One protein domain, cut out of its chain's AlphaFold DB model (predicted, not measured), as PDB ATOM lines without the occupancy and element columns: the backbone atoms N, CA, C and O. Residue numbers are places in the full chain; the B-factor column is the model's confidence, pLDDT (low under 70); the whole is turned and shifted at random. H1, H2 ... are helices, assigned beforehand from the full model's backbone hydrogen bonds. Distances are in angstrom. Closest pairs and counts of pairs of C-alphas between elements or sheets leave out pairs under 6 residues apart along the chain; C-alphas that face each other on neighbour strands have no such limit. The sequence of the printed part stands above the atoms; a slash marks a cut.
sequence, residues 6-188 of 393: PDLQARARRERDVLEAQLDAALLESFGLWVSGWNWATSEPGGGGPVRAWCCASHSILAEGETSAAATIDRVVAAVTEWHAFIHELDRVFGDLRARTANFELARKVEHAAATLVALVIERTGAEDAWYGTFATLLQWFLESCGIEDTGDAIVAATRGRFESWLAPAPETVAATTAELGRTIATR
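What this domain is: This is residues 6 to 188 of the 393 residues of the protein "Fic family protein" of Kofleriaceae bacterium (UniProt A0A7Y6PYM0). One long helix, H3, forms a straight spine along the longest axis, with helices gathered beside its last half and another helix, H1, slanting past its first half. H4 folds back from the end of H3, and H5, H6 and H7 gather with it into a cluster of crossing helices; short H2 packs on H1, and the long unnamed stretch of residues 32 to 56 lies between H1 and that cluster. The printed part has 183 residues, with seven named helices in the order H1 to H7 and no named strand; its class is all helix. It is compact, with a radius of gyration of the C-alphas of 18.5 A, yet elongated in outline, spanning 57 by 34 by 25 A.

How they stand to each other: H1, residues 6 to 31, touches H2, residues 57 to 60, with its residues 13 to 20 alone; their closest C-alphas, those of Arg 16 and Ala 57, are 5.4 A apart. H1 and H3, residues 70 to 101, are near each other, with 6 pairs of C-alphas within 10 A. H3 and H4, residues 106 to 125, form a helical hairpin at a shallow tilt of 23 degrees, opposite ways. They only just touch, with 3 pairs of C-alphas within 8 A, the closest being those of Thr 101 and Lys 109 at 5.4 A. H4 is the hub, touching three helices. It touches H5, residues 131 to 145, at a steep tilt of 42 degrees, opposite ways, closest at the C-alphas of Val 118 and Phe 135, 5.9 A apart; the two form a hairpin. H3 and H5 are close but not clearly touching, with the C-alphas of Phe 94 and Phe 142 closest at 6.4 A. H5 and H6, residues 152 to 159, touch as a hairpin at a steep tilt of 43 degrees, closest at the C-alphas of Ala 136 and Ile 155, 6.2 A apart. H6 and H7, residues 171 to 186, touch as a hairpin at a shallow tilt of 30 degrees, closest at the C-alphas of Ala 158 and Leu 181, 6.1 A apart. H7 also touches H4, with 29 pairs of C-alphas within 8 A, the closest being those of Ala 107 and Gly 182 at 3.9 A. H1 is apart from H4, H5, H6 and H7. In H1, H3, H4, H5, H6 and H7 every O i to N i+4 pair is within hydrogen-bond range; H2 is too short for such a pair.

Where its parts are: H1 begins at C-alpha 6, (216.736, 101.293, 279.028), and is 37.2 A long; H2 has four residues. H3 begins at C-alpha 70, (216.058, 112.071, 304.022), and is 46.1 A long. H4 is 27.8 A long, H5 21.3 A, H6 10.8 A and H7 22.6 A, ending at C-alpha 186, (212.558, 154.249, 275.314).

The domain as a whole: The two C-alphas farthest apart, those of Asp 7 and Asn 103, are 60.7 A apart. The printed part has no cut. The links from H1 to H2, 25 residues, and from H6 to H7, 11 residues, are long. The mean pLDDT of the printed part is 92.0, and residue 46 alone is under 70.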
ATOM      1  N   PRO A   6     217.237  99.983 279.450       79.31
ATOM      2  CA  PRO A   6     216.736 101.293 279.028       79.31
ATOM      3  C   PRO A   6     215.270 101.567 279.401       79.31
ATOM      4  O   PRO A   6     214.952 102.681 279.815       79.31
ATOM      5  N   ASP A   7     214.387 100.565 279.314       78.94
ATOM      6  CA  ASP A   7     212.967 100.724 279.664       78.94
ATOM      7  C   ASP A   7     212.792 101.009 281.161       78.94
ATOM      8  O   ASP A   7     212.030 101.902 281.550       78.94
ATOM      9  N   LEU A   8     213.557 100.301 281.997       76.50
ATOM     10  CA  LEU A   8     213.572 100.491 283.449       76.50
ATOM     11  C   LEU A   8     214.094 101.882 283.832       76.50
ATOM     12  O   LEU A   8     213.498 102.556 284.672       76.50
ATOM     13  N   GLN A   9     215.163 102.350 283.182       78.81
ATOM     14  CA  GLN A   9     215.703 103.694 283.409       78.81
ATOM     15  C   GLN A   9     214.720 104.788 282.979       78.81
ATOM     16  O   GLN A   9     214.524 105.760 283.709       78.81
ATOM     17  N   ALA A  10     214.066 104.634 281.825       80.50
ATOM     18  CA  ALA A  10     213.070 105.590 281.350       80.50
ATOM     19  C   ALA A  10     211.844 105.649 282.275       80.50
ATOM     20  O   ALA A  10     211.290 106.723 282.510       80.50
ATOM     21  N   ARG A  11     211.424 104.506 282.825       82.12
ATOM     22  CA  ARG A  11     210.348 104.440 283.817       82.12
ATOM     23  C   ARG A  11     210.732 105.133 285.124       82.12
ATOM     24  O   ARG A  11     209.959 105.964 285.589       82.12
ATOM     25  N   ALA A  12     211.913 104.848 285.667       81.81
ATOM     26  CA  ALA A  12     212.385 105.467 286.907       81.81
ATOM     27  C   ALA A  12     212.484 106.999 286.793       81.81
ATOM     28  O   ALA A  12     212.108 107.712 287.720       81.81
ATOM     29  N   ARG A  13     212.922 107.519 285.635       82.56
ATOM     30  CA  ARG A  13     212.914 108.967 285.360       82.56
ATOM     31  C   ARG A  13     211.502 109.548 285.423       82.56
ATOM     32  O   ARG A  13     211.275 110.477 286.186       82.56
ATOM     33  N   ARG A  14     210.537 108.930 284.728       82.88
ATOM     34  CA  ARG A  14     209.126 109.360 284.769       82.88
ATOM     35  C   ARG A  14     208.544 109.337 286.182       82.88
ATOM     36  O   ARG A  14     207.783 110.228 286.538       82.88
ATOM     37  N   GLU A  15     208.880 108.329 286.984       85.31
ATOM     38  CA  GLU A  15     208.428 108.242 288.380       85.31
ATOM     39  C   GLU A  15     208.993 109.392 289.235       85.31
ATOM     40  O   GLU A  15     208.259 109.970 290.037       85.31
ATOM     41  N   ARG A  16     210.259 109.781 289.022       88.81
ATOM     42  CA  ARG A  16     210.869 110.943 289.688       88.81
ATOM     43  C   ARG A  16     210.249 112.266 289.234       88.81
ATOM     44  O   ARG A  16     209.968 113.098 290.088       88.81
ATOM     45  N   ASP A  17     209.970 112.438 287.943       84.62
ATOM     46  CA  ASP A  17     209.310 113.648 287.423       84.62
ATOM     47  C   ASP A  17     207.903 113.820 288.029       84.62
ATOM     48  O   ASP A  17     207.502 114.915 288.426       84.62
ATOM     49  N   VAL A  18     207.155 112.718 288.170       83.06
ATOM     50  CA  VAL A  18     205.852 112.720 288.858       83.06
ATOM     51  C   VAL A  18     206.006 113.101 290.331       83.06
ATOM     52  O   VAL A  18     205.178 113.847 290.854       83.06
ATOM     53  N   LEU A  19     207.048 112.617 291.009       87.00
ATOM     54  CA  LEU A  19     207.296 112.954 292.409       87.00
ATOM     55  C   LEU A  19     207.703 114.426 292.589       87.00
ATOM     56  O   LEU A  19     207.234 115.059 293.530       87.00
ATOM     57  N   GLU A  20     208.499 115.001 291.685       89.75
ATOM     58  CA  GLU A  20     208.801 116.441 291.692       89.75
ATOM     59  C   GLU A  20     207.525 117.281 291.539       89.75
ATOM     60  O   GLU A  20     207.305 118.201 292.322       89.75
ATOM     61  N   ALA A  21     206.628 116.913 290.618       82.94
ATOM     62  CA  ALA A  21     205.337 117.589 290.463       82.94
ATOM     63  C   ALA A  21     204.447 117.469 291.720       82.94
ATOM     64  O   ALA A  21     203.732 118.403 292.081       82.94
ATOM     65  N   GLN A  22     204.496 116.331 292.422       83.62
ATOM     66  CA  GLN A  22     203.790 116.154 293.697       83.62
ATOM     67  C   GLN A  22     204.400 116.988 294.830       83.62
ATOM     68  O   GLN A  22     203.657 117.494 295.675       83.62
ATOM     69  N   LEU A  23     205.728 117.132 294.856       89.25
ATOM     70  CA  LEU A  23     206.425 118.020 295.787       89.25
ATOM     71  C   LEU A  23     206.040 119.477 295.523       89.25
ATOM     72  O   LEU A  23     205.686 120.175 296.468       89.25
ATOM     73  N   ASP A  24     206.022 119.906 294.260       87.94
ATOM     74  CA  ASP A  24     205.604 121.253 293.866       87.94
ATOM     75  C   ASP A  24     204.175 121.569 294.338       87.94
ATOM     76  O   ASP A  24     203.944 122.557 295.035       87.94
ATOM     77  N   ALA A  25     203.230 120.660 294.081       79.75
ATOM     78  CA  ALA A  25     201.852 120.772 294.556       79.75
ATOM     79  C   ALA A  25     201.759 120.879 296.092       79.75
ATOM     80  O   ALA A  25     201.069 121.753 296.622       79.75
ATOM     81  N   ALA A  26     202.484 120.025 296.825       84.62
ATOM     82  CA  ALA A  26     202.489 120.039 298.289       84.62
ATOM     83  C   ALA A  26     203.117 121.321 298.869       84.62
ATOM     84  O   ALA A  26     202.634 121.855 299.876       84.62
ATOM     85  N   LEU A  27     204.176 121.831 298.235       90.06
ATOM     86  CA  LEU A  27     204.814 123.091 298.605       90.06
ATOM     87  C   LEU A  27     203.875 124.272 298.343       90.06
ATOM     88  O   LEU A  27     203.693 125.097 299.236       90.06
ATOM     89  N   LEU A  28     203.224 124.334 297.177       85.06
ATOM     90  CA  LEU A  28     202.246 125.378 296.849       85.06
ATOM     91  C   LEU A  28     201.052 125.367 297.811       85.06
ATOM     92  O   LEU A  28     200.608 126.429 298.245       85.06
ATOM     93  N   GLU A  29     200.551 124.190 298.192       79.44
ATOM     94  CA  GLU A  29     199.456 124.058 299.161       79.44
ATOM     95  C   GLU A  29     199.822 124.635 300.540       79.44
ATOM     96  O   GLU A  29     198.988 125.292 301.185       79.44
ATOM     97  N   SER A  30     201.068 124.394 300.965       85.81
ATOM     98  CA  SER A  30     201.586 124.716 302.300       85.81
ATOM     99  C   SER A  30     202.093 126.153 302.416       85.81
ATOM    100  O   SER A  30     201.849 126.819 303.421       85.81
ATOM    101  N   PHE A  31     202.800 126.633 301.393       87.12
ATOM    102  CA  PHE A  31     203.532 127.900 301.417       87.12
ATOM    103  C   PHE A  31     202.937 128.959 300.480       87.12
ATOM    104  O   PHE A  31     203.204 130.147 300.657       87.12
ATOM    105  N   GLY A  32     202.080 128.569 299.536       84.62
ATOM    106  CA  GLY A  32     201.482 129.467 298.554       84.62
ATOM    107  C   GLY A  32     202.418 129.807 297.394       84.62
ATOM    108  O   GLY A  32     203.519 129.281 297.265       84.62
ATOM    109  N   LEU A  33     201.967 130.723 296.534       88.00
ATOM    110  CA  LEU A  33     202.566 130.992 295.220       88.00
ATOM    111  C   LEU A  33     204.044 131.416 295.240       88.00
ATOM    112  O   LEU A  33     204.730 131.206 294.247       88.00
ATOM    113  N   TRP A  34     204.548 131.993 296.335       90.75
ATOM    114  CA  TRP A  34     205.943 132.450 296.384       90.75
ATOM    115  C   TRP A  34     206.937 131.299 296.205       90.75
ATOM    116  O   TRP A  34     208.030 131.531 295.709       90.75
ATOM    117  N   VAL A  35     206.566 130.065 296.571       94.25
ATOM    118  CA  VAL A  35     207.446 128.893 296.444       94.25
ATOM    119  C   VAL A  35     207.584 128.414 294.993       94.25
ATOM    120  O   VAL A  35     208.466 127.613 294.696       94.25
ATOM    121  N   SER A  36     206.746 128.914 294.078       90.31
ATOM    122  CA  SER A  36     206.849 128.622 292.647       90.31
ATOM    123  C   SER A  36     208.221 129.054 292.130       90.31
ATOM    124  O   SER A  36     208.547 130.235 292.194       90.31
ATOM    125  N   GLY A  37     209.002 128.110 291.598       91.00
ATOM    126  CA  GLY A  37     210.383 128.344 291.155       91.00
ATOM    127  C   GLY A  37     211.461 127.791 292.093       91.00
ATOM    128  O   GLY A  37     212.643 127.925 291.784       91.00
ATOM    129  N   TRP A  38     211.091 127.123 293.195       95.50
ATOM    130  CA  TRP A  38     212.041 126.500 294.131       95.50
ATOM    131  C   TRP A  38     213.022 125.518 293.473       95.50
ATOM    132  O   TRP A  38     214.100 125.293 294.011       95.50
ATOM    133  N   ASN A  39     212.665 124.936 292.327       94.06
ATOM    134  CA  ASN A  39     213.484 123.997 291.564       94.06
ATOM    135  C   ASN A  39     214.123 124.617 290.306       94.06
ATOM    136  O   ASN A  39     214.642 123.881 289.466       94.06
ATOM    137  N   TRP A  40     214.104 125.949 290.157       93.88
ATOM    138  CA  TRP A  40     214.745 126.650 289.040       93.88
ATOM    139  C   TRP A  40     216.271 126.612 289.192       93.88
ATOM    140  O   TRP A  40     216.897 127.504 289.776       93.88
ATOM    141  N   ALA A  41     216.846 125.511 288.712       92.81
ATOM    142  CA  ALA A  41     218.225 125.138 288.964       92.81
ATOM    143  C   ALA A  41     219.232 125.884 288.079       92.81
ATOM    144  O   ALA A  41     218.950 126.231 286.934       92.81
ATOM    145  N   THR A  42     220.430 126.110 288.616       90.56
ATOM    146  CA  THR A  42     221.498 126.891 287.966       90.56
ATOM    147  C   THR A  42     222.106 126.232 286.735       90.56
ATOM    148  O   THR A  42     222.491 126.920 285.796       90.56
ATOM    149  N   SER A  43     222.147 124.906 286.722       83.75
ATOM    150  CA  SER A  43     222.813 124.111 285.692       83.75
ATOM    151  C   SER A  43     221.818 123.335 284.844       83.75
ATOM    152  O   SER A  43     220.666 123.187 285.245       83.75
ATOM    153  N   GLU A  44     222.262 122.763 283.721       79.69
ATOM    154  CA  GLU A  44     221.436 121.858 282.913       79.69
ATOM    155  C   GLU A  44     220.871 120.694 283.760       79.69
ATOM    156  O   GLU A  44     221.603 120.077 284.542       79.69
ATOM    157  N   PRO A  45     219.575 120.348 283.614       76.88
ATOM    158  CA  PRO A  45     218.581 120.902 282.680       76.88
ATOM    159  C   PRO A  45     217.776 122.100 283.236       76.88
ATOM    160  O   PRO A  45     216.765 122.481 282.655       76.88
ATOM    161  N   GLY A  46     218.172 122.659 284.379       68.38
ATOM    162  CA  GLY A  46     217.484 123.722 285.119       68.38
ATOM    163  C   GLY A  46     217.412 125.087 284.437       68.38
ATOM    164  O   GLY A  46     216.625 125.929 284.868       68.38
ATOM    165  N   GLY A  47     218.177 125.308 283.364       81.81
ATOM    166  CA  GLY A  47     218.042 126.489 282.511       81.81
ATOM    167  C   GLY A  47     218.488 127.798 283.168       81.81
ATOM    168  O   GLY A  47     217.888 128.842 282.902       81.81
ATOM    169  N   GLY A  48     219.503 127.755 284.037       89.06
ATOM    170  CA  GLY A  48     220.205 128.959 284.494       89.06
ATOM    171  C   GLY A  48     219.634 129.678 285.693       89.06
ATOM    172  O   GLY A  48     219.927 130.859 285.889       89.06
ATOM    173  N   GLY A  49     218.797 129.011 286.476       93.06
ATOM    174  CA  GLY A  49     218.124 129.605 287.617       93.06
ATOM    175  C   GLY A  49     219.010 129.881 288.837       93.06
ATOM    176  O   GLY A  49     220.177 129.492 288.916       93.06
ATOM    177  N   PRO A  50     218.467 130.573 289.845       94.75
ATOM    178  CA  PRO A  50     219.219 131.018 291.015       94.75
ATOM    179  C   PRO A  50     219.405 129.932 292.091       94.75
ATOM    180  O   PRO A  50     220.014 130.227 293.127       94.75
ATOM    181  N   VAL A  51     218.851 128.727 291.906       96.38
ATOM    182  CA  VAL A  51     218.876 127.646 292.905       96.38
ATOM    183  C   VAL A  51     219.985 126.644 292.592       96.38
ATOM    184  O   VAL A  51     219.980 126.004 291.546       96.38
ATOM    185  N   ARG A  52     220.920 126.467 293.525       94.00
ATOM    186  CA  ARG A  52     222.077 125.567 293.398       94.00
ATOM    187  C   ARG A  52     221.870 124.240 294.117       94.00
ATOM    188  O   ARG A  52     222.459 123.234 293.732       94.00
ATOM    189  N   ALA A  53     221.029 124.213 295.150       94.56
ATOM    190  CA  ALA A  53     220.736 122.991 295.903       94.56
ATOM    191  C   ALA A  53     219.928 121.938 295.114       94.56
ATOM    192  O   ALA A  53     219.778 120.800 295.572       94.56
ATOM    193  N   TRP A  54     219.413 122.296 293.935       94.00
ATOM    194  CA  TRP A  54     218.647 121.424 293.049       94.00
ATOM    195  C   TRP A  54     219.298 121.330 291.666       94.00
ATOM    196  O   TRP A  54     219.952 122.269 291.226       94.00
ATOM    197  N   CYS A  55     219.103 120.206 290.971       90.25
ATOM    198  CA  CYS A  55     219.543 120.014 289.584       90.25
ATOM    199  C   CYS A  55     218.353 119.620 288.702       90.25
ATOM    200  O   CYS A  55     217.956 120.369 287.816       90.25
ATOM    201  N   CYS A  56     217.772 118.446 288.962       89.69
ATOM    202  CA  CYS A  56     216.559 117.953 288.313       89.69
ATOM    203  C   CYS A  56     215.990 116.767 289.095       89.69
ATOM    204  O   CYS A  56     216.721 116.113 289.846       89.69
ATOM    205  N   ALA A  57     214.727 116.406 288.850       89.50
ATOM    206  CA  ALA A  57     214.113 115.215 289.438       89.50
ATOM    207  C   ALA A  57     214.997 113.963 289.314       89.50
ATOM    208  O   ALA A  57     215.193 113.231 290.283       89.50
ATOM    209  N   SER A  58     215.597 113.744 288.139       88.25
ATOM    210  CA  SER A  58     216.420 112.560 287.867       88.25
ATOM    211  C   SER A  58     217.673 112.451 288.740       88.25
ATOM    212  O   SER A  58     218.086 111.326 289.016       88.25
ATOM    213  N   HIS A  59     218.271 113.560 289.180       88.25
ATOM    214  CA  HIS A  59     219.513 113.549 289.967       88.25
ATOM    215  C   HIS A  59     219.322 113.957 291.429       88.25
ATOM    216  O   HIS A  59     220.181 113.659 292.255       88.25
ATOM    217  N   SER A  60     218.216 114.619 291.768       91.44
ATOM    218  CA  SER A  60     217.987 115.162 293.110       91.44
ATOM    219  C   SER A  60     217.029 114.316 293.957       91.44
ATOM    220  O   SER A  60     217.134 114.344 295.186       91.44
ATOM    221  N   ILE A  61     216.141 113.536 293.324       92.56
ATOM    222  CA  ILE A  61     215.184 112.651 294.002       92.56
ATOM    223  C   ILE A  61     215.738 111.233 294.079       92.56
ATOM    224  O   ILE A  61     215.889 110.569 293.049       92.56
ATOM    225  N   LEU A  62     215.964 110.750 295.305       89.31
ATOM    226  CA  LEU A  62     216.538 109.432 295.594       89.31
ATOM    227  C   LEU A  62     217.745 109.167 294.685       89.31
ATOM    228  O   LEU A  62     217.705 108.285 293.817       89.31
ATOM    229  N   ALA A  63     218.765 110.015 294.830       86.06
ATOM    230  CA  ALA A  63     219.966 109.989 294.009       86.06
ATOM    231  C   ALA A  63     220.687 108.635 294.128       86.06
ATOM    232  O   ALA A  63     220.419 107.831 295.023       86.06
ATOM    233  N   GLU A  64     221.595 108.346 293.197       83.88
ATOM    234  CA  GLU A  64     222.297 107.062 293.180       83.88
ATOM    235  C   GLU A  64     223.036 106.806 294.506       83.88
ATOM    236  O   GLU A  64     223.782 107.651 294.996       83.88
ATOM    237  N   GLY A  65     222.795 105.637 295.108       83.12
ATOM    238  CA  GLY A  65     223.334 105.265 296.420       83.12
ATOM    239  C   GLY A  65     222.477 105.686 297.621       83.12
ATOM    240  O   GLY A  65     222.757 105.256 298.740       83.12
ATOM    241  N   GLU A  66     221.407 106.460 297.421       88.62
ATOM    242  CA  GLU A  66     220.488 106.838 298.494       88.62
ATOM    243  C   GLU A  66     219.446 105.751 298.752       88.62
ATOM    244  O   GLU A  66     218.764 105.271 297.849       88.62
ATOM    245  N   THR A  67     219.293 105.377 300.021       85.25
ATOM    246  CA  THR A  67     218.344 104.339 300.458       85.25
ATOM    247  C   THR A  67     217.131 104.903 301.198       85.25
ATOM    248  O   THR A  67     216.227 104.154 301.561       85.25
ATOM    249  N   SER A  68     217.087 106.218 301.426       89.19
ATOM    250  CA  SER A  68     215.977 106.888 302.105       89.19
ATOM    251  C   SER A  68     215.714 108.273 301.521       89.19
ATOM    252  O   SER A  68     216.593 108.883 300.917       89.19
ATOM    253  N   ALA A  69     214.511 108.796 301.762       91.00
ATOM    254  CA  ALA A  69     214.108 110.121 301.300       91.00
ATOM    255  C   ALA A  69     214.766 111.282 302.072       91.00
ATOM    256  O   ALA A  69     214.587 112.427 301.674       91.00
ATOM    257  N   ALA A  70     215.514 111.021 303.154       93.38
ATOM    258  CA  ALA A  70     216.058 112.071 304.022       93.38
ATOM    259  C   ALA A  70     216.932 113.072 303.249       93.38
ATOM    260  O   ALA A  70     216.672 114.268 303.284       93.38
ATOM    261  N   ALA A  71     217.878 112.576 302.447       93.12
ATOM    262  CA  ALA A  71     218.741 113.433 301.635       93.12
ATOM    263  C   ALA A  71     217.966 114.203 300.549       93.12
ATOM    264  O   ALA A  71     218.292 115.346 300.240       93.12
ATOM    265  N   THR A  72     216.904 113.609 299.988       94.50
ATOM    266  CA  THR A  72     216.004 114.318 299.064       94.50
ATOM    267  C   THR A  72     215.276 115.461 299.776       94.50
ATOM    268  O   THR A  72     215.207 116.563 299.241       94.50
ATOM    269  N   ILE A  73     214.774 115.225 300.992       95.06
ATOM    270  CA  ILE A  73     214.103 116.248 301.805       95.06
ATOM    271  C   ILE A  73     215.073 117.385 302.139       95.06
ATOM    272  O   ILE A  73     214.716 118.546 301.949       95.06
ATOM    273  N   ASP A  74     216.302 117.072 302.553       95.62
ATOM    274  CA  ASP A  74     217.321 118.083 302.858       95.62
ATOM    275  C   ASP A  74     217.615 118.977 301.642       95.62
ATOM    276  O   ASP A  74     217.697 120.200 301.779       95.62
ATOM    277  N   ARG A  75     217.689 118.399 300.430       96.19
ATOM    278  CA  ARG A  75     217.839 119.169 299.181       96.19
ATOM    279  C   ARG A  75     216.643 120.063 298.893       96.19
ATOM    280  O   ARG A  75     216.841 121.216 298.528       96.19
ATOM    281  N   VAL A  76     215.418 119.563 299.066       96.94
ATOM    282  CA  VAL A  76     214.201 120.370 298.874       96.94
ATOM    283  C   VAL A  76     214.181 121.544 299.856       96.94
ATOM    284  O   VAL A  76     213.934 122.676 299.451       96.94
ATOM    285  N   VAL A  77     214.498 121.310 301.132       97.75
ATOM    286  CA  VAL A  77     214.560 122.370 302.151       97.75
ATOM    287  C   VAL A  77     215.627 123.408 301.800       97.75
ATOM    288  O   VAL A  77     215.358 124.610 301.877       97.75
ATOM    289  N   ALA A  78     216.815 122.970 301.379       98.00
ATOM    290  CA  ALA A  78     217.882 123.864 300.941       98.00
ATOM    291  C   ALA A  78     217.466 124.688 299.710       98.00
ATOM    292  O   ALA A  78     217.604 125.909 299.723       98.00
ATOM    293  N   ALA A  79     216.868 124.053 298.700       97.56
ATOM    294  CA  ALA A  79     216.399 124.698 297.476       97.56
ATOM    295  C   ALA A  79     215.311 125.752 297.744       97.56
ATOM    296  O   ALA A  79     215.419 126.894 297.297       97.56
ATOM    297  N   VAL A  80     214.308 125.416 298.562       98.19
ATOM    298  CA  VAL A  80     213.261 126.357 298.991       98.19
ATOM    299  C   VAL A  80     213.854 127.527 299.783       98.19
ATOM    300  O   VAL A  80     213.440 128.671 299.597       98.19
ATOM    301  N   THR A  81     214.844 127.269 300.640       98.12
ATOM    302  CA  THR A  81     215.524 128.316 301.420       98.12
ATOM    303  C   THR A  81     216.326 129.258 300.520       98.12
ATOM    304  O   THR A  81     216.250 130.477 300.681       98.12
ATOM    305  N   GLU A  82     217.063 128.713 299.550       97.62
ATOM    306  CA  GLU A  82     217.812 129.486 298.559       97.62
ATOM    307  C   GLU A  82     216.895 130.357 297.702       97.62
ATOM    308  O   GLU A  82     217.197 131.534 297.491       97.62
ATOM    309  N   TRP A  83     215.777 129.792 297.245       97.62
ATOM    310  CA  TRP A  83     214.759 130.497 296.476       97.62
ATOM    311  C   TRP A  83     214.112 131.628 297.279       97.62
ATOM    312  O   TRP A  83     214.022 132.759 296.804       97.62
ATOM    313  N   HIS A  84     213.736 131.361 298.533       97.38
ATOM    314  CA  HIS A  84     213.186 132.375 299.429       97.38
ATOM    315  C   HIS A  84     214.164 133.538 299.633       97.38
ATOM    316  O   HIS A  84     213.786 134.699 299.486       97.38
ATOM    317  N   ALA A  85     215.434 133.236 299.931       97.31
ATOM    318  CA  ALA A  85     216.471 134.252 300.097       97.31
ATOM    319  C   ALA A  85     216.649 135.097 298.827       97.31
ATOM    320  O   ALA A  85     216.773 136.318 298.915       97.31
ATOM    321  N   PHE A  86     216.600 134.460 297.657       97.19
ATOM    322  CA  PHE A  86     216.699 135.146 296.377       97.19
ATOM    323  C   PHE A  86     215.510 136.085 296.116       97.19
ATOM    324  O   PHE A  86     215.725 137.229 295.731       97.19
ATOM    325  N   ILE A  87     214.267 135.673 296.396       96.31
ATOM    326  CA  ILE A  87     213.098 136.564 296.263       96.31
ATOM    327  C   ILE A  87     213.226 137.797 297.172       96.31
ATOM    328  O   ILE A  87     212.935 138.910 296.734       96.31
ATOM    329  N   HIS A  88     213.679 137.630 298.419       96.81
ATOM    330  CA  HIS A  88     213.896 138.764 299.334       96.81
ATOM    331  C   HIS A  88     215.001 139.702 298.852       96.81
ATOM    332  O   HIS A  88     214.892 140.923 298.983       96.81
ATOM    333  N   GLU A  89     216.064 139.150 298.268       97.50
ATOM    334  CA  GLU A  89     217.100 139.952 297.629       97.50
ATOM    335  C   GLU A  89     216.545 140.749 296.443       97.50
ATOM    336  O   GLU A  89     216.827 141.944 296.337       97.50
ATOM    337  N   LEU A  90     215.710 140.131 295.601       96.88
ATOM    338  CA  LEU A  90     215.057 140.811 294.485       96.88
ATOM    339  C   LEU A  90     214.136 141.937 294.944       96.88
ATOM    340  O   LEU A  90     214.192 143.018 294.361       96.88
ATOM    341  N   ASP A  91     213.330 141.733 295.989       96.50
ATOM    342  CA  ASP A  91     212.457 142.787 296.521       96.50
ATOM    343  C   ASP A  91     213.271 144.016 296.957       96.50
ATOM    344  O   ASP A  91     212.985 145.148 296.547       96.50
ATOM    345  N   ARG A  92     214.372 143.782 297.684       97.81
ATOM    346  CA  ARG A  92     215.308 144.840 298.081       97.81
ATOM    347  C   ARG A  92     215.937 145.526 296.866       97.81
ATOM    348  O   ARG A  92     215.914 146.752 296.781       97.81
ATOM    349  N   VAL A  93     216.490 144.758 295.923       98.19
ATOM    350  CA  VAL A  93     217.149 145.293 294.718       98.19
ATOM    351  C   VAL A  93     216.168 146.107 293.876       98.19
ATOM    352  O   VAL A  93     216.510 147.197 293.417       98.19
ATOM    353  N   PHE A  94     214.935 145.634 293.703       98.12
ATOM    354  CA  PHE A  94     213.905 146.346 292.952       98.12
ATOM    355  C   PHE A  94     213.469 147.624 293.673       98.12
ATOM    356  O   PHE A  94     213.296 148.660 293.027       98.12
ATOM    357  N   GLY A  95     213.325 147.584 295.002       97.69
ATOM    358  CA  GLY A  95     213.066 148.766 295.825       97.69
ATOM    359  C   GLY A  95     214.149 149.835 295.657       97.69
ATOM    360  O   GLY A  95     213.836 150.987 295.344       97.69
ATOM    361  N   ASP A  96     215.415 149.433 295.771       98.00
ATOM    362  CA  ASP A  96     216.576 150.309 295.595       98.00
ATOM    363  C   ASP A  96     216.639 150.893 294.175       98.00
ATOM    364  O   ASP A  96     216.852 152.097 294.001       98.00
ATOM    365  N   LEU A  97     216.422 150.063 293.148       98.06
ATOM    366  CA  LEU A  97     216.411 150.496 291.750       98.06
ATOM    367  C   LEU A  97     215.304 151.515 291.487       98.06
ATOM    368  O   LEU A  97     215.574 152.557 290.884       98.06
ATOM    369  N   ARG A  98     214.077 151.277 291.967       96.75
ATOM    370  CA  ARG A  98     212.970 152.235 291.818       96.75
ATOM    371  C   ARG A  98     213.292 153.569 292.488       96.75
ATOM    372  O   ARG A  98     213.099 154.613 291.869       96.75
ATOM    373  N   ALA A  99     213.831 153.546 293.707       96.69
ATOM    374  CA  ALA A  99     214.190 154.760 294.438       96.69
ATOM    375  C   ALA A  99     215.294 155.562 293.728       96.69
ATOM    376  O   ALA A  99     215.173 156.775 293.552       96.69
ATOM    377  N   ARG A 100     216.357 154.890 293.269       96.25
ATOM    378  CA  ARG A 100     217.499 155.534 292.594       96.25
ATOM    379  C   ARG A 100     217.158 156.063 291.206       96.25
ATOM    380  O   ARG A 100     217.699 157.085 290.797       96.25
ATOM    381  N   THR A 101     216.280 155.371 290.484       96.50
ATOM    382  CA  THR A 101     215.935 155.707 289.094       96.50
ATOM    383  C   THR A 101     214.636 156.507 288.967       96.50
ATOM    384  O   THR A 101     214.186 156.752 287.849       96.50
ATOM    385  N   ALA A 102     214.032 156.947 290.079       94.56
ATOM    386  CA  ALA A 102     212.736 157.633 290.091       94.56
ATOM    387  C   ALA A 102     212.672 158.824 289.118       94.56
ATOM    388  O   ALA A 102     211.682 158.980 288.408       94.56
ATOM    389  N   ASN A 103     213.762 159.593 289.031       94.88
ATOM    390  CA  ASN A 103     213.875 160.794 288.196       94.88
ATOM    391  C   ASN A 103     214.684 160.571 286.907       94.88
ATOM    392  O   ASN A 103     215.118 161.534 286.279       94.88
ATOM    393  N   PHE A 104     214.983 159.322 286.546       97.12
ATOM    394  CA  PHE A 104     215.709 159.036 285.313       97.12
ATOM    395  C   PHE A 104     214.745 159.011 284.130       97.12
ATOM    396  O   PHE A 104     213.659 158.437 284.223       97.12
ATOM    397  N   GLU A 105     215.205 159.541 282.997       96.50
ATOM    398  CA  GLU A 105     214.612 159.251 281.692       96.50
ATOM    399  C   GLU A 105     214.524 157.736 281.472       96.50
ATOM    400  O   GLU A 105     215.410 156.989 281.909       96.50
ATOM    401  N   LEU A 106     213.483 157.284 280.766       94.75
ATOM    402  CA  LEU A 106     213.179 155.859 280.594       94.75
ATOM    403  C   LEU A 106     214.397 155.059 280.110       94.75
ATOM    404  O   LEU A 106     214.739 154.048 280.719       94.75
ATOM    405  N   ALA A 107     215.119 155.555 279.100       96.75
ATOM    406  CA  ALA A 107     216.304 154.876 278.575       96.75
ATOM    407  C   ALA A 107     217.358 154.615 279.658       96.75
ATOM    408  O   ALA A 107     217.865 153.504 279.797       96.75
ATOM    409  N   ARG A 108     217.642 155.633 280.476       97.56
ATOM    410  CA  ARG A 108     218.646 155.563 281.540       97.56
ATOM    411  C   ARG A 108     218.175 154.709 282.716       97.56
ATOM    412  O   ARG A 108     218.990 154.039 283.346       97.56
ATOM    413  N   LYS A 109     216.872 154.718 283.017       97.50
ATOM    414  CA  LYS A 109     216.255 153.832 284.015       97.50
ATOM    415  C   LYS A 109     216.449 152.367 283.633       97.50
ATOM    416  O   LYS A 109     216.954 151.594 284.444       97.50
ATOM    417  N   VAL A 110     216.094 152.011 282.399       97.69
ATOM    418  CA  VAL A 110     216.234 150.648 281.871       97.69
ATOM    419  C   VAL A 110     217.698 150.224 281.828       97.69
ATOM    420  O   VAL A 110     218.022 149.148 282.316       97.69
ATOM    421  N   GLU A 111     218.591 151.068 281.306       98.12
ATOM    422  CA  GLU A 111     220.028 150.779 281.251       98.12
ATOM    423  C   GLU A 111     220.601 150.484 282.646       98.12
ATOM    424  O   GLU A 111     221.287 149.480 282.838       98.12
ATOM    425  N   HIS A 112     220.282 151.321 283.637       97.88
ATOM    426  CA  HIS A 112     220.779 151.153 285.003       97.88
ATOM    427  C   HIS A 112     220.230 149.890 285.678       97.88
ATOM    428  O   HIS A 112     220.971 149.169 286.353       97.88
ATOM    429  N   ALA A 113     218.940 149.603 285.482       98.12
ATOM    430  CA  ALA A 113     218.320 148.383 285.979       98.12
ATOM    431  C   ALA A 113     218.946 147.141 285.334       98.12
ATOM    432  O   ALA A 113     219.366 146.232 286.042       98.12
ATOM    433  N   ALA A 114     219.091 147.136 284.008       98.25
ATOM    434  CA  ALA A 114     219.682 146.028 283.273       98.25
ATOM    435  C   ALA A 114     221.132 145.759 283.716       98.25
ATOM    436  O   ALA A 114     221.467 144.617 284.009       98.25
ATOM    437  N   ALA A 115     221.967 146.793 283.859       98.06
ATOM    438  CA  ALA A 115     223.346 146.638 284.331       98.06
ATOM    439  C   ALA A 115     223.423 146.054 285.752       98.06
ATOM    440  O   ALA A 115     224.246 145.179 286.022       98.06
ATOM    441  N   THR A 116     222.534 146.498 286.643       98.31
ATOM    442  CA  THR A 116     222.451 145.981 288.016       98.31
ATOM    443  C   THR A 116     222.023 144.512 288.034       98.31
ATOM    444  O   THR A 116     222.624 143.699 288.733       98.31
ATOM    445  N   LEU A 117     221.005 144.159 287.246       98.25
ATOM    446  CA  LEU A 117     220.450 142.808 287.221       98.25
ATOM    447  C   LEU A 117     221.365 141.805 286.514       98.25
ATOM    448  O   LEU A 117     221.454 140.673 286.974       98.25
ATOM    449  N   VAL A 118     222.092 142.195 285.459       97.81
ATOM    450  CA  VAL A 118     223.111 141.318 284.847       97.81
ATOM    451  C   VAL A 118     224.167 140.925 285.879       97.81
ATOM    452  O   VAL A 118     224.483 139.745 285.999       97.81
ATOM    453  N   ALA A 119     224.687 141.888 286.649       97.56
ATOM    454  CA  ALA A 119     225.701 141.615 287.667       97.56
ATOM    455  C   ALA A 119     225.182 140.658 288.754       97.56
ATOM    456  O   ALA A 119     225.849 139.673 289.065       97.56
ATOM    457  N   LEU A 120     223.967 140.906 289.261       97.62
ATOM    458  CA  LEU A 120     223.306 140.034 290.235       97.62
ATOM    459  C   LEU A 120     223.144 138.604 289.701       97.62
ATOM    460  O   LEU A 120     223.430 137.641 290.406       97.62
ATOM    461  N   VAL A 121     222.687 138.458 288.455       97.12
ATOM    462  CA  VAL A 121     222.477 137.136 287.857       97.12
ATOM    463  C   VAL A 121     223.798 136.406 287.681       97.12
ATOM    464  O   VAL A 121     223.873 135.252 288.080       97.12
ATOM    465  N   ILE A 122     224.845 137.053 287.164       96.25
ATOM    466  CA  ILE A 122     226.167 136.422 287.014       96.25
ATOM    467  C   ILE A 122     226.706 135.952 288.370       96.25
ATOM    468  O   ILE A 122     227.177 134.823 288.478       96.25
ATOM    469  N   GLU A 123     226.617 136.785 289.410       95.75
ATOM    470  CA  GLU A 123     227.037 136.406 290.763       95.75
ATOM    471  C   GLU A 123     226.252 135.188 291.267       95.75
ATOM    472  O   GLU A 123     226.823 134.225 291.795       95.75
ATOM    473  N   ARG A 124     224.932 135.195 291.057       94.75
ATOM    474  CA  ARG A 124     224.050 134.149 291.559       94.75
ATOM    475  C   ARG A 124     224.202 132.832 290.809       94.75
ATOM    476  O   ARG A 124     224.219 131.777 291.445       94.75
ATOM    477  N   THR A 125     224.337 132.878 289.492       94.00
ATOM    478  CA  THR A 125     224.317 131.691 288.631       94.00
ATOM    479  C   THR A 125     225.704 131.222 288.215       94.00
ATOM    480  O   THR A 125     225.822 130.172 287.603       94.00
ATOM    481  N   GLY A 126     226.757 131.998 288.482       93.81
ATOM    482  CA  GLY A 126     228.093 131.717 287.954       93.81
ATOM    483  C   GLY A 126     228.181 131.828 286.428       93.81
ATOM    484  O   GLY A 126     229.153 131.351 285.850       93.81
ATOM    485  N   ALA A 127     227.177 132.437 285.783       93.62
ATOM    486  CA  ALA A 127     227.003 132.435 284.335       93.62
ATOM    487  C   ALA A 127     226.997 131.019 283.724       93.62
ATOM    488  O   ALA A 127     227.529 130.832 282.634       93.62
ATOM    489  N   GLU A 128     226.416 130.034 284.421       92.94
ATOM    490  CA  GLU A 128     226.248 128.655 283.936       92.94
ATOM    491  C   GLU A 128     225.268 128.568 282.743       92.94
ATOM    492  O   GLU A 128     225.172 129.480 281.917       92.94
ATOM    493  N   ASP A 129     224.571 127.448 282.579       91.25
ATOM    494  CA  ASP A 129     223.640 127.254 281.477       91.25
ATOM    495  C   ASP A 129     222.567 128.346 281.426       91.25
ATOM    496  O   ASP A 129     222.012 128.700 282.450       91.25
ATOM    497  N   ALA A 130     222.281 128.896 280.246       91.50
ATOM    498  CA  ALA A 130     221.144 129.768 279.954       91.50
ATOM    499  C   ALA A 130     220.877 130.916 280.956       91.50
ATOM    500  O   ALA A 130     219.762 131.439 281.016       91.50
ATOM    501  N   TRP A 131     221.891 131.381 281.699       94.56
ATOM    502  CA  TRP A 131     221.751 132.410 282.743       94.56
ATOM    503  C   TRP A 131     221.120 133.713 282.226       94.56
ATOM    504  O   TRP A 131     220.449 134.441 282.958       94.56
ATOM    505  N   TYR A 132     221.300 134.014 280.941       94.00
ATOM    506  CA  TYR A 132     220.705 135.174 280.290       94.00
ATOM    507  C   TYR A 132     219.170 135.092 280.204       94.00
ATOM    508  O   TYR A 132     218.514 136.131 280.123       94.00
ATOM    509  N   GLY A 133     218.579 133.893 280.269       92.50
ATOM    510  CA  GLY A 133     217.135 133.695 280.430       92.50
ATOM    511  C   GLY A 133     216.642 134.151 281.807       92.50
ATOM    512  O   GLY A 133     215.618 134.833 281.905       92.50
ATOM    513  N   THR A 134     217.420 133.880 282.859       94.38
ATOM    514  CA  THR A 134     217.194 134.430 284.206       94.38
ATOM    515  C   THR A 134     217.276 135.946 284.186       94.38
ATOM    516  O   THR A 134     216.347 136.611 284.636       94.38
ATOM    517  N   PHE A 135     218.320 136.514 283.578       96.56
ATOM    518  CA  PHE A 135     218.425 137.964 283.396       96.56
ATOM    519  C   PHE A 135     217.201 138.560 282.688       96.56
ATOM    520  O   PHE A 135     216.629 139.532 283.187       96.56
ATOM    521  N   ALA A 136     216.773 137.973 281.568       95.25
ATOM    522  CA  ALA A 136     215.621 138.465 280.824       95.25
ATOM    523  C   ALA A 136     214.339 138.448 281.671       95.25
ATOM    524  O   ALA A 136     213.610 139.439 281.704       95.25
ATOM    525  N   THR A 137     214.121 137.358 282.411       94.38
ATOM    526  CA  THR A 137     212.980 137.186 283.320       94.38
ATOM    527  C   THR A 137     212.968 138.253 284.416       94.38
ATOM    528  O   THR A 137     211.956 138.917 284.628       94.38
ATOM    529  N   LEU A 138     214.103 138.478 285.087       96.69
ATOM    530  CA  LEU A 138     214.189 139.469 286.165       96.69
ATOM    531  C   LEU A 138     214.037 140.903 285.658       96.69
ATOM    532  O   LEU A 138     213.386 141.717 286.311       96.69
ATOM    533  N   LEU A 139     214.634 141.225 284.506       97.56
ATOM    534  CA  LEU A 139     214.483 142.547 283.908       97.56
ATOM    535  C   LEU A 139     213.023 142.798 283.531       97.56
ATOM    536  O   LEU A 139     212.505 143.873 283.821       97.56
ATOM    537  N   GLN A 140     212.343 141.804 282.961       95.31
ATOM    538  CA  GLN A 140     210.916 141.898 282.680       95.31
ATOM    539  C   GLN A 140     210.103 142.141 283.960       95.31
ATOM    540  O   GLN A 140     209.344 143.104 284.004       95.31
ATOM    541  N   TRP A 141     210.319 141.368 285.031       94.81
ATOM    542  CA  TRP A 141     209.624 141.586 286.309       94.81
ATOM    543  C   TRP A 141     209.857 142.988 286.880       94.81
ATOM    544  O   TRP A 141     208.932 143.618 287.397       94.81
ATOM    545  N   PHE A 142     211.086 143.504 286.790       96.81
ATOM    546  CA  PHE A 142     211.393 144.856 287.249       96.81
ATOM    547  C   PHE A 142     210.627 145.915 286.446       96.81
ATOM    548  O   PHE A 142     210.038 146.825 287.038       96.81
ATOM    549  N   LEU A 143     210.622 145.797 285.117       94.69
ATOM    550  CA  LEU A 143     209.954 146.738 284.218       94.69
ATOM    551  C   LEU A 143     208.433 146.699 284.396       94.69
ATOM    552  O   LEU A 143     207.824 147.756 284.565       94.69
ATOM    553  N   GLU A 144     207.847 145.506 284.510       91.50
ATOM    554  CA  GLU A 144     206.430 145.316 284.838       91.50
ATOM    555  C   GLU A 144     206.085 145.955 286.192       91.50
ATOM    556  O   GLU A 144     205.093 146.672 286.309       91.50
ATOM    557  N   SER A 145     206.954 145.815 287.205       91.25
ATOM    558  CA  SER A 145     206.767 146.482 288.505       91.25
ATOM    559  C   SER A 145     206.816 148.017 288.431       91.25
ATOM    560  O   SER A 145     206.389 148.695 289.366       91.25
ATOM    561  N   CYS A 146     207.339 148.567 287.332       90.62
ATOM    562  CA  CYS A 146     207.361 149.996 287.032       90.62
ATOM    563  C   CYS A 146     206.237 150.429 286.070       90.62
ATOM    564  O   CYS A 146     206.223 151.591 285.666       90.62
ATOM    565  N   GLY A 147     205.323 149.525 285.692       87.56
ATOM    566  CA  GLY A 147     204.250 149.785 284.724       87.56
ATOM    567  C   GLY A 147     204.702 149.783 283.260       87.56
ATOM    568  O   GLY A 147     204.002 150.319 282.406       87.56
ATOM    569  N   ILE A 148     205.879 149.225 282.962       88.38
ATOM    570  CA  ILE A 148     206.414 149.097 281.604       88.38
ATOM    571  C   ILE A 148     206.194 147.647 281.164       88.38
ATOM    572  O   ILE A 148     206.937 146.752 281.563       88.38
ATOM    573  N   GLU A 149     205.151 147.420 280.370       84.75
ATOM    574  CA  GLU A 149     204.750 146.092 279.887       84.75
ATOM    575  C   GLU A 149     205.305 145.803 278.471       84.75
ATOM    576  O   GLU A 149     205.902 146.665 277.821       84.75
ATOM    577  N   ASP A 150     205.130 144.566 277.990       80.31
ATOM    578  CA  ASP A 150     205.462 144.108 276.627       80.31
ATOM    579  C   ASP A 150     206.939 144.239 276.198       80.31
ATOM    580  O   ASP A 150     207.260 144.372 275.012       80.31
ATOM    581  N   THR A 151     207.878 144.160 277.142       89.06
ATOM    582  CA  THR A 151     209.317 144.344 276.868       89.06
ATOM    583  C   THR A 151     210.067 143.072 276.472       89.06
ATOM    584  O   THR A 151     211.229 143.166 276.083       89.06
ATOM    585  N   GLY A 152     209.436 141.894 276.547       87.50
ATOM    586  CA  GLY A 152     210.092 140.591 276.359       87.50
ATOM    587  C   GLY A 152     210.876 140.468 275.048       87.50
ATOM    588  O   GLY A 152     212.073 140.187 275.071       87.50
ATOM    589  N   ASP A 153     210.244 140.774 273.910       86.06
ATOM    590  CA  ASP A 153     210.891 140.687 272.592       86.06
ATOM    591  C   ASP A 153     212.091 141.628 272.458       86.06
ATOM    592  O   ASP A 153     213.118 141.258 271.888       86.06
ATOM    593  N   ALA A 154     211.985 142.836 273.017       90.38
ATOM    594  CA  ALA A 154     213.076 143.806 273.011       90.38
ATOM    595  C   ALA A 154     214.261 143.313 273.853       90.38
ATOM    596  O   ALA A 154     215.413 143.471 273.448       90.38
ATOM    597  N   ILE A 155     213.975 142.679 274.996       93.88
ATOM    598  CA  ILE A 155     214.997 142.085 275.856       93.88
ATOM    599  C   ILE A 155     215.708 140.950 275.120       93.88
ATOM    600  O   ILE A 155     216.931 140.983 274.987       93.88
ATOM    601  N   VAL A 156     214.949 139.998 274.570       89.44
ATOM    602  CA  VAL A 156     215.496 138.857 273.820       89.44
ATOM    603  C   VAL A 156     216.314 139.322 272.618       89.44
ATOM    604  O   VAL A 156     217.396 138.789 272.372       89.44
ATOM    605  N   ALA A 157     215.825 140.305 271.861       88.38
ATOM    606  CA  ALA A 157     216.532 140.834 270.699       88.38
ATOM    607  C   ALA A 157     217.880 141.459 271.083       88.38
ATOM    608  O   ALA A 157     218.874 141.214 270.402       88.38
ATOM    609  N   ALA A 158     217.933 142.214 272.183       89.38
ATOM    610  CA  ALA A 158     219.154 142.881 272.622       89.38
ATOM    611  C   ALA A 158     220.193 141.920 273.226       89.38
ATOM    612  O   ALA A 158     221.390 142.190 273.135       89.38
ATOM    613  N   THR A 159     219.768 140.808 273.838       90.50
ATOM    614  CA  THR A 159     220.686 139.820 274.438       90.50
ATOM    615  C   THR A 159     221.150 138.747 273.456       90.50
ATOM    616  O   THR A 159     222.190 138.116 273.672       90.50
ATOM    617  N   ARG A 160     220.389 138.505 272.382       88.69
ATOM    618  CA  ARG A 160     220.655 137.433 271.415       88.69
ATOM    619  C   ARG A 160     222.056 137.560 270.810       88.69
ATOM    620  O   ARG A 160     222.402 138.578 270.219       88.69
ATOM    621  N   GLY A 161     222.838 136.485 270.920       88.94
ATOM    622  CA  GLY A 161     224.188 136.395 270.354       88.94
ATOM    623  C   GLY A 161     225.244 137.237 271.075       88.94
ATOM    624  O   GLY A 161     226.344 137.383 270.555       88.94
ATOM    625  N   ARG A 162     224.918 137.815 272.240       93.38
ATOM    626  CA  ARG A 162     225.859 138.589 273.072       93.38
ATOM    627  C   ARG A 162     226.155 137.930 274.407       93.38
ATOM    628  O   ARG A 162     227.230 138.140 274.960       93.38
ATOM    629  N   PHE A 163     225.191 137.177 274.924       94.81
ATOM    630  CA  PHE A 163     225.331 136.369 276.125       94.81
ATOM    631  C   PHE A 163     225.282 134.890 275.751       94.81
ATOM    632  O   PHE A 163     224.468 134.486 274.919       94.81
ATOM    633  N   GLU A 164     226.160 134.107 276.368       93.19
ATOM    634  CA  GLU A 164     226.351 132.682 276.101       93.19
ATOM    635  C   GLU A 164     226.329 131.903 277.419       93.19
ATOM    636  O   GLU A 164     226.713 132.431 278.469       93.19
ATOM    637  N   SER A 165     225.863 130.652 277.369       93.44
ATOM    638  CA  SER A 165     225.956 129.728 278.502       93.44
ATOM    639  C   SER A 165     227.421 129.517 278.890       93.44
ATOM    640  O   SER A 165     228.290 129.459 278.019       93.44
ATOM    641  N   TRP A 166     227.685 129.345 280.185       93.19
ATOM    642  CA  TRP A 166     229.014 129.038 280.744       93.19
ATOM    643  C   TRP A 166     230.068 130.142 280.577       93.19
ATOM    644  O   TRP A 166     231.254 129.909 280.826       93.19
ATOM    645  N   LEU A 167     229.658 131.342 280.157       93.69
ATOM    646  CA  LEU A 167     230.558 132.454 279.887       93.69
ATOM    647  C   LEU A 167     230.020 133.755 280.485       93.69
ATOM    648  O   LEU A 167     229.005 134.299 280.047       93.69
ATOM    649  N   ALA A 168     230.760 134.302 281.450       94.19
ATOM    650  CA  ALA A 168     230.521 135.658 281.923       94.19
ATOM    651  C   ALA A 168     230.940 136.668 280.830       94.19
ATOM    652  O   ALA A 168     232.080 136.617 280.356       94.19
ATOM    653  N   PRO A 169     230.056 137.592 280.416       95.38
ATOM    654  CA  PRO A 169     230.360 138.565 279.375       95.38
ATOM    655  C   PRO A 169     231.384 139.597 279.858       95.38
ATOM    656  O   PRO A 169     231.423 139.968 281.032       95.38
ATOM    657  N   ALA A 170     232.179 140.118 278.922       96.44
ATOM    658  CA  ALA A 170     233.082 141.229 279.199       96.44
ATOM    659  C   ALA A 170     232.300 142.490 279.637       96.44
ATOM    660  O   ALA A 170     231.186 142.718 279.142       96.44
ATOM    661  N   PRO A 171     232.861 143.343 280.518       96.56
ATOM    662  CA  PRO A 171     232.197 144.564 280.982       96.56
ATOM    663  C   PRO A 171     231.720 145.484 279.848       96.56
ATOM    664  O   PRO A 171     230.653 146.090 279.942       96.56
ATOM    665  N   GLU A 172     232.473 145.553 278.750       97.25
ATOM    666  CA  GLU A 172     232.143 146.351 277.569       97.25
ATOM    667  C   GLU A 172     230.897 145.811 276.854       97.25
ATOM    668  O   GLU A 172     230.033 146.587 276.440       97.25
ATOM    669  N   THR A 173     230.766 144.483 276.759       97.19
ATOM    670  CA  THR A 173     229.587 143.813 276.192       97.19
ATOM    671  C   THR A 173     228.348 144.083 277.036       97.19
ATOM    672  O   THR A 173     227.280 144.364 276.484       97.19
ATOM    673  N   VAL A 174     228.482 144.043 278.367       97.44
ATOM    674  CA  VAL A 174     227.388 144.382 279.288       97.44
ATOM    675  C   VAL A 174     226.960 145.830 279.073       97.44
ATOM    676  O   VAL A 174     225.794 146.064 278.766       97.44
ATOM    677  N   ALA A 175     227.892 146.784 279.135       97.25
ATOM    678  CA  ALA A 175     227.590 148.206 278.977       97.25
ATOM    679  C   ALA A 175     226.927 148.526 277.625       97.25
ATOM    680  O   ALA A 175     225.933 149.253 277.570       97.25
ATOM    681  N   ALA A 176     227.432 147.953 276.527       97.06
ATOM    682  CA  ALA A 176     226.847 148.139 275.201       97.06
ATOM    683  C   ALA A 176     225.415 147.583 275.125       97.06
ATOM    684  O   ALA A 176     224.514 148.249 274.605       97.06
ATOM    685  N   THR A 177     225.195 146.389 275.683       97.38
ATOM    686  CA  THR A 177     223.892 145.710 275.674       97.38
ATOM    687  C   THR A 177     222.862 146.448 276.521       97.38
ATOM    688  O   THR A 177     221.742 146.674 276.066       97.38
ATOM    689  N   THR A 178     223.227 146.890 277.725       97.75
ATOM    690  CA  THR A 178     222.311 147.606 278.625       97.75
ATOM    691  C   THR A 178     221.950 148.987 278.086       97.75
ATOM    692  O   THR A 178     220.794 149.400 278.188       97.75
ATOM    693  N   ALA A 179     222.896 149.686 277.452       96.62
ATOM    694  CA  ALA A 179     222.626 150.969 276.810       96.62
ATOM    695  C   ALA A 179     221.700 150.817 275.589       96.62
ATOM    696  O   ALA A 179     220.847 151.670 275.335       96.62
ATOM    697  N   GLU A 180     221.849 149.736 274.818       95.56
ATOM    698  CA  GLU A 180     220.937 149.425 273.714       95.56
ATOM    699  C   GLU A 180     219.536 149.070 274.199       95.56
ATOM    700  O   GLU A 180     218.579 149.629 273.675       95.56
ATOM    701  N   LEU A 181     219.410 148.237 275.237       96.00
ATOM    702  CA  LEU A 181     218.130 147.955 275.895       96.00
ATOM    703  C   LEU A 181     217.409 149.248 276.285       96.00
ATOM    704  O   LEU A 181     216.228 149.417 275.975       96.00
ATOM    705  N   GLY A 182     218.138 150.177 276.911       95.56
ATOM    706  CA  GLY A 182     217.611 151.483 277.287       95.56
ATOM    707  C   GLY A 182     217.052 152.261 276.102       95.56
ATOM    708  O   GLY A 182     215.907 152.710 276.144       95.56
ATOM    709  N   ARG A 183     217.827 152.382 275.018       94.88
ATOM    710  CA  ARG A 183     217.373 153.067 273.799       94.88
ATOM    711  C   ARG A 183     216.155 152.381 273.185       94.88
ATOM    712  O   ARG A 183     215.158 153.052 272.956       94.88
ATOM    713  N   THR A 184     216.221 151.068 272.978       93.38
ATOM    714  CA  THR A 184     215.168 150.291 272.313       93.38
ATOM    715  C   THR A 184     213.838 150.387 273.049       93.38
ATOM    716  O   THR A 184     212.812 150.593 272.410       93.38
ATOM    717  N   ILE A 185     213.839 150.285 274.382       92.75
ATOM    718  CA  ILE A 185     212.607 150.401 275.175       92.75
ATOM    719  C   ILE A 185     212.091 151.847 275.192       92.75
ATOM    720  O   ILE A 185     210.886 152.059 275.111       92.75
ATOM    721  N   ALA A 186     212.974 152.848 275.250       92.12
ATOM    722  CA  ALA A 186     212.558 154.249 275.314       92.12
ATOM    723  C   ALA A 186     212.010 154.813 273.998       92.12
ATOM    724  O   ALA A 186     211.202 155.735 274.026       92.12
ATOM    725  N   THR A 187     212.457 154.291 272.855       90.12
ATOM    726  CA  THR A 187     211.980 154.717 271.529       90.12
ATOM    727  C   THR A 187     210.877 153.823 270.980       90.12
ATOM    728  O   THR A 187     210.495 153.975 269.823       90.12
ATOM    729  N   ARG A 188     210.414 152.844 271.760       83.88
ATOM    730  CA  ARG A 188     209.338 151.958 271.337       83.88
ATOM    731  C   ARG A 188     208.027 152.735 271.349       83.88
ATOM    732  O   ARG A 188     207.698 153.385 272.340       83.88
TER     733      ARG A 188